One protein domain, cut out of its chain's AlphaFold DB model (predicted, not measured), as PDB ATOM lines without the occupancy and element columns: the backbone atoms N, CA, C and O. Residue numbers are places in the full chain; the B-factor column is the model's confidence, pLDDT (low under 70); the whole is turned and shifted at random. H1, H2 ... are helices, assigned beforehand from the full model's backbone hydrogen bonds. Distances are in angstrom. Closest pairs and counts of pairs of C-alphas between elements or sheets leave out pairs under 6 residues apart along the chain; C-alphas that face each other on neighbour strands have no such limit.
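AT A GLANCE: This is residues 33 to 82 of the 95 residues of an uncharacterized protein of bacterium (UniProt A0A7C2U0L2). A small cluster of helices is built along one long helix, H4: H1 packs on residues 69 to 76 of H4, and H2 makes a triangle of centres with these two. The short H3 lies in the turn between H2 and the beginning of H4. The printed part has 50 residues with four named helices, in the order H1, H2, H3, H4, and no named strand; the class is all helix. The whole is compact, with a radius of gyration of the C-alphas of 10.3 A and spans of 30 by 22 by 18 A.

IN THESE COORDINATES: Find C-alpha 33 at (39.798, 233.904, 129.303); from there H1, residues 33 to 44, runs 16.7 A. H2, residues 48 to 55, begins at (31.912, 228.380, 135.795) and runs 10.2 A. H3 is residues 59 to 62, 5.9 A long. H4, residues 64 to 82, runs 27.4 A to C-alpha 82 at (44.078, 221.197, 122.475).

HOW THE PARTS SIT: Look first at Leu 33 and Cys 72, the closest C-alphas of H1 and H4, 5.9 A apart. These helices touch at a steep tilt of 40 degrees, opposite ways; H4 does so with residues 69 to 76 alone. H1 touches H2 with residues 37 to 41 alone, the closest C-alphas being those of Glu 41 and Ser 48, 6.2 A apart. H2 and H4 are close but not clearly touching, with the C-alphas of Ser 48 and Tyr 73 closest at 7.5 A. H3 is near H2 and H4, and apart from H1. In H1, H2 and H4 every O i to N i+4 pair is within hydrogen-bond range; H3 is too short for such a pair.

THE WHOLE: The farthest C-alphas, those of Pro 59 and Ser 82, are 29.7 A apart. The printed part has no cut, and its three links are tight. The mean pLDDT of the printed part is 80.4; residue 82 is under 70.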
ATOM      1  N   LEU A  33      41.029 234.711 129.179       80.56
ATOM      2  CA  LEU A  33      39.798 233.904 129.303       80.56
ATOM      3  C   LEU A  33      39.461 233.584 130.765       80.56
ATOM      4  O   LEU A  33      38.328 233.776 131.201       80.56
ATOM      5  N   LEU A  34      40.446 233.130 131.547       82.19
ATOM      6  CA  LEU A  34      40.266 232.833 132.970       82.19
ATOM      7  C   LEU A  34      39.905 234.082 133.777       82.19
ATOM      8  O   LEU A  34      39.127 233.995 134.723       82.19
ATOM      9  N   ARG A  35      40.450 235.249 133.414       85.31
ATOM     10  CA  ARG A  35      40.109 236.516 134.071       85.31
ATOM     11  C   ARG A  35      38.658 236.914 133.809       85.31
ATOM     12  O   ARG A  35      37.982 237.317 134.752       85.31
ATOM     13  N   GLU A  36      38.202 236.801 132.566       83.31
ATOM     14  CA  GLU A  36      36.811 237.079 132.187       83.31
ATOM     15  C   GLU A  36      35.856 236.119 132.903       83.31
ATOM     16  O   GLU A  36      34.912 236.558 133.557       83.31
ATOM     17  N   LEU A  37      36.150 234.814 132.887       82.44
ATOM     18  CA  LEU A  37      35.361 233.812 133.609       82.44
ATOM     19  C   LEU A  37      35.300 234.113 135.109       82.44
ATOM     20  O   LEU A  37      34.215 234.130 135.678       82.44
ATOM     21  N   HIS A  38      36.425 234.456 135.737       83.62
ATOM     22  CA  HIS A  38      36.458 234.820 137.153       83.62
ATOM     23  C   HIS A  38      35.597 236.058 137.472       83.62
ATOM     24  O   HIS A  38      35.033 236.154 138.562       83.62
ATOM     25  N   ALA A  39      35.457 237.015 136.548       84.25
ATOM     26  CA  ALA A  39      34.553 238.150 136.739       84.25
ATOM     27  C   ALA A  39      33.082 237.697 136.795       84.25
ATOM     28  O   ALA A  39      32.335 238.156 137.662       84.25
ATOM     29  N   TYR A  40      32.689 236.749 135.941       79.44
ATOM     30  CA  TYR A  40      31.362 236.134 135.982       79.44
ATOM     31  C   TYR A  40      31.155 235.276 137.235       79.44
ATOM     32  O   TYR A  40      30.100 235.364 137.858       79.44
ATOM     33  N   GLU A  41      32.164 234.515 137.669       83.56
ATOM     34  CA  GLU A  41      32.080 233.717 138.901       83.56
ATOM     35  C   GLU A  41      31.881 234.589 140.140       83.56
ATOM     36  O   GLU A  41      31.113 234.239 141.032       83.56
ATOM     37  N   MET A  42      32.531 235.755 140.186       85.94
ATOM     38  CA  MET A  42      32.318 236.742 141.244       85.94
ATOM     39  C   MET A  42      30.941 237.406 141.148       85.94
ATOM     40  O   MET A  42      30.305 237.616 142.179       85.94
ATOM     41  N   LYS A  43      30.462 237.708 139.931       82.31
ATOM     42  CA  LYS A  43      29.135 238.306 139.694       82.31
ATOM     43  C   LYS A  43      28.000 237.370 140.121       82.31
ATOM     44  O   LYS A  43      27.045 237.828 140.739       82.31
ATOM     45  N   TYR A  44      28.116 236.080 139.814       78.94
ATOM     46  CA  TYR A  44      27.083 235.072 140.075       78.94
ATOM     47  C   TYR A  44      27.350 234.215 141.324       78.94
ATOM     48  O   TYR A  44      26.563 233.323 141.628       78.94
ATOM     49  N   GLN A  45      28.451 234.470 142.044       83.00
ATOM     50  CA  GLN A  45      28.933 233.680 143.191       83.00
ATOM     51  C   GLN A  45      28.970 232.163 142.935       83.00
ATOM     52  O   GLN A  45      28.760 231.352 143.837       83.00
ATOM     53  N   MET A  46      29.241 231.767 141.693       82.31
ATOM     54  CA  MET A  46      29.158 230.381 141.249       82.31
ATOM     55  C   MET A  46      30.330 230.049 140.340       82.31
ATOM     56  O   MET A  46      30.692 230.838 139.477       82.31
ATOM     57  N   ARG A  47      30.913 228.860 140.514       81.12
ATOM     58  CA  ARG A  47      31.987 228.375 139.637       81.12
ATOM     59  C   ARG A  47      31.466 228.126 138.222       81.12
ATOM     60  O   ARG A  47      30.405 227.526 138.063       81.12
ATOM     61  N   SER A  48      32.268 228.475 137.217       76.75
ATOM     62  CA  SER A  48      31.912 228.380 135.795       76.75
ATOM     63  C   SER A  48      31.521 226.959 135.380       76.75
ATOM     64  O   SER A  48      30.597 226.781 134.602       76.75
ATOM     65  N   GLU A  49      32.154 225.922 135.939       80.75
ATOM     66  CA  GLU A  49      31.782 224.529 135.638       80.75
ATOM     67  C   GLU A  49      30.369 224.169 136.129       80.75
ATOM     68  O   GLU A  49      29.606 223.505 135.427       80.75
ATOM     69  N   PHE A  50      30.005 224.612 137.332       79.25
ATOM     70  CA  PHE A  50      28.669 224.380 137.884       79.25
ATOM     71  C   PHE A  50      27.629 225.217 137.149       79.25
ATOM     72  O   PHE A  50      26.558 224.716 136.823       79.25
ATOM     73  N   PHE A  51      27.983 226.459 136.828       80.38
ATOM     74  CA  PHE A  51      27.155 227.354 136.035       80.38
ATOM     75  C   PHE A  51      26.866 226.764 134.645       80.38
ATOM     76  O   PHE A  51      25.714 226.721 134.232       80.38
ATOM     77  N   TYR A  52      27.871 226.181 133.978       81.19
ATOM     78  CA  TYR A  52      27.698 225.461 132.711       81.19
ATOM     79  C   TYR A  52      26.687 224.322 132.821       81.19
ATOM     80  O   TYR A  52      25.743 224.250 132.044       81.19
ATOM     81  N   LYS A  53      26.853 223.449 133.819       81.75
ATOM     82  CA  LYS A  53      25.976 222.288 134.026       81.75
ATOM     83  C   LYS A  53      24.531 222.676 134.350       81.75
ATOM     84  O   LYS A  53      23.630 221.902 134.057       81.75
ATOM     85  N   LEU A  54      24.322 223.833 134.978       79.94
ATOM     86  CA  LEU A  54      22.995 224.318 135.365       79.94
ATOM     87  C   LEU A  54      22.274 225.063 134.243       79.94
ATOM     88  O   LEU A  54      21.049 225.055 134.210       79.94
ATOM     89  N   VAL A  55      23.020 225.729 133.363       77.88
ATOM     90  CA  VAL A  55      22.450 226.593 132.323       77.88
ATOM     91  C   VAL A  55      22.231 225.842 131.020       77.88
ATOM     92  O   VAL A  55      21.225 226.078 130.351       77.88
ATOM     93  N   VAL A  56      23.146 224.943 130.657       77.50
ATOM     94  CA  VAL A  56      23.065 224.205 129.393       77.50
ATOM     95  C   VAL A  56      21.787 223.372 129.354       77.50
ATOM     96  O   VAL A  56      21.523 222.576 130.253       77.50
ATOM     97  N   GLY A  57      20.994 223.563 128.299       77.38
ATOM     98  CA  GLY A  57      19.689 222.913 128.143       77.38
ATOM     99  C   GLY A  57      18.535 223.597 128.886       77.38
ATOM    100  O   GLY A  57      17.444 223.033 128.961       77.38
ATOM    101  N   THR A  58      18.747 224.803 129.421       80.62
ATOM    102  CA  THR A  58      17.695 225.634 130.026       80.62
ATOM    103  C   THR A  58      17.463 226.915 129.216       80.62
ATOM    104  O   THR A  58      18.369 227.357 128.511       80.62
ATOM    105  N   PRO A  59      16.308 227.594 129.370       79.81
ATOM    106  CA  PRO A  59      16.042 228.878 128.703       79.81
ATOM    107  C   PRO A  59      16.991 230.016 129.113       79.81
ATOM    108  O   PRO A  59      16.965 231.093 128.523       79.81
ATOM    109  N   LEU A  60      17.797 229.818 130.163       75.81
ATOM    110  CA  LEU A  60      18.827 230.771 130.577       75.81
ATOM    111  C   LEU A  60      20.011 230.785 129.601       75.81
ATOM    112  O   LEU A  60      20.753 231.758 129.593       75.81
ATOM    113  N   GLU A  61      20.179 229.752 128.768       77.69
ATOM    114  CA  GLU A  61      21.241 229.691 127.756       77.69
ATOM    115  C   GLU A  61      21.110 230.805 126.698       77.69
ATOM    116  O   GLU A  61      22.124 231.318 126.231       77.69
ATOM    117  N   ASP A  62      19.885 231.241 126.388       79.62
ATOM    118  CA  ASP A  62      19.591 232.287 125.395       79.62
ATOM    119  C   ASP A  62      19.721 233.721 125.933       79.62
ATOM    120  O   ASP A  62      19.564 234.702 125.200       79.62
ATOM    121  N   GLN A  63      19.990 233.882 127.228       83.31
ATOM    122  CA  GLN A  63      20.150 235.205 127.820       83.31
ATOM    123  C   GLN A  63      21.473 235.840 127.355       83.31
ATOM    124  O   GLN A  63      22.517 235.186 127.378       83.31
ATOM    125  N   PRO A  64      21.492 237.137 126.997       80.25
ATOM    126  CA  PRO A  64      22.669 237.786 126.414       80.25
ATOM    127  C   PRO A  64      23.903 237.730 127.325       80.25
ATOM    128  O   PRO A  64      25.011 237.481 126.856       80.25
ATOM    129  N   ASP A  65      23.707 237.877 128.636       76.75
ATOM    130  CA  ASP A  65      24.762 237.751 129.652       76.75
ATOM    131  C   ASP A  65      25.371 236.330 129.688       76.75
ATOM    132  O   ASP A  65      26.568 236.158 129.929       76.75
ATOM    133  N   PHE A  66      24.559 235.305 129.414       78.38
ATOM    134  CA  PHE A  66      24.987 233.907 129.395       78.38
ATOM    135  C   PHE A  66      25.662 233.535 128.084       78.38
ATOM    136  O   PHE A  66      26.630 232.783 128.112       78.38
ATOM    137  N   LEU A  67      25.223 234.093 126.956       81.06
ATOM    138  CA  LEU A  67      25.893 233.920 125.666       81.06
ATOM    139  C   LEU A  67      27.326 234.470 125.705       81.06
ATOM    140  O   LEU A  67      28.256 233.822 125.221       81.06
ATOM    141  N   ASP A  68      27.523 235.634 126.331       80.12
ATOM    142  CA  ASP A  68      28.844 236.226 126.558       80.12
ATOM    143  C   ASP A  68      29.749 235.331 127.412       80.12
ATOM    144  O   ASP A  68      30.874 235.006 127.018       80.12
ATOM    145  N   TRP A  69      29.238 234.864 128.550       85.19
ATOM    146  CA  TRP A  69      29.959 233.926 129.405       85.19
ATOM    147  C   TRP A  69      30.245 232.586 128.693       85.19
ATOM    148  O   TRP A  69      31.361 232.065 128.775       85.19
ATOM    149  N   ALA A  70      29.282 232.048 127.939       82.50
ATOM    150  CA  ALA A  70      29.389 230.767 127.247       82.50
ATOM    151  C   ALA A  70      30.443 230.799 126.135       82.50
ATOM    152  O   ALA A  70      31.163 229.814 125.957       82.50
ATOM    153  N   MET A  71      30.590 231.920 125.421       82.88
ATOM    154  CA  MET A  71      31.674 232.105 124.450       82.88
ATOM    155  C   MET A  71      33.051 232.037 125.121       82.88
ATOM    156  O   MET A  71      33.933 231.319 124.641       82.88
ATOM    157  N   CYS A  72      33.229 232.710 126.263       81.38
ATOM    158  CA  CYS A  72      34.472 232.648 127.036       81.38
ATOM    159  C   CYS A  72      34.741 231.232 127.572       81.38
ATOM    160  O   CYS A  72      35.862 230.728 127.478       81.38
ATOM    161  N   TYR A  73      33.719 230.549 128.091       83.12
ATOM    162  CA  TYR A  73      33.877 229.207 128.652       83.12
ATOM    163  C   TYR A  73      34.190 228.158 127.576       83.12
ATOM    164  O   TYR A  73      35.109 227.355 127.738       83.12
ATOM    165  N   ARG A  74      33.503 228.205 126.428       82.75
ATOM    166  CA  ARG A  74      33.778 227.321 125.281       82.75
ATOM    167  C   ARG A  74      35.161 227.582 124.682       82.75
ATOM    168  O   ARG A  74      35.871 226.625 124.384       82.75
ATOM    169  N   GLY A  75      35.580 228.846 124.581       81.38
ATOM    170  CA  GLY A  75      36.937 229.205 124.160       81.38
ATOM    171  C   GLY A  75      38.008 228.634 125.094       81.38
ATOM    172  O   GLY A  75      38.998 228.067 124.632       81.38
ATOM    173  N   TYR A  76      37.784 228.697 126.409       82.56
ATOM    174  CA  TYR A  76      38.652 228.051 127.395       82.56
ATOM    175  C   TYR A  76      38.706 226.528 127.211       82.56
ATOM    176  O   TYR A  76      39.801 225.968 127.150       82.56
ATOM    177  N   LEU A  77      37.554 225.864 127.055       81.00
ATOM    178  CA  LEU A  77      37.486 224.415 126.838       81.00
ATOM    179  C   LEU A  77      38.216 223.982 125.567       81.00
ATOM    180  O   LEU A  77      38.957 223.007 125.608       81.00
ATOM    181  N   GLN A  78      38.069 224.712 124.462       80.12
ATOM    182  CA  GLN A  78      38.766 224.409 123.211       80.12
ATOM    183  C   GLN A  78      40.287 224.521 123.379       80.12
ATOM    184  O   GLN A  78      41.038 223.631 122.979       80.12
ATOM    185  N   VAL A  79      40.760 225.585 124.037       78.06
ATOM    186  CA  VAL A  79      42.194 225.763 124.298       78.06
ATOM    187  C   VAL A  79      42.726 224.700 125.263       78.06
ATOM    188  O   VAL A  79      43.871 224.272 125.098       78.06
ATOM    189  N   PHE A  80      41.926 224.265 126.240       73.19
ATOM    190  CA  PHE A  80      42.258 223.192 127.181       73.19
ATOM    191  C   PHE A  80      42.286 221.814 126.502       73.19
ATOM    192  O   PHE A  80      43.251 221.074 126.666       73.19
ATOM    193  N   GLN A  81      41.299 221.485 125.666       72.56
ATOM    194  CA  GLN A  81      41.259 220.232 124.903       72.56
ATOM    195  C   GLN A  81      42.463 220.103 123.968       72.56
ATOM    196  O   GLN A  81      43.113 219.065 123.960       72.56
ATOM    197  N   SER A  82      42.852 221.179 123.281       69.88
ATOM    198  CA  SER A  82      44.078 221.197 122.475       69.88
ATOM    199  C   SER A  82      45.380 221.176 123.307       69.88
ATOM    200  O   SER A  82      46.461 221.273 122.734       69.88
TER     201      SER A  82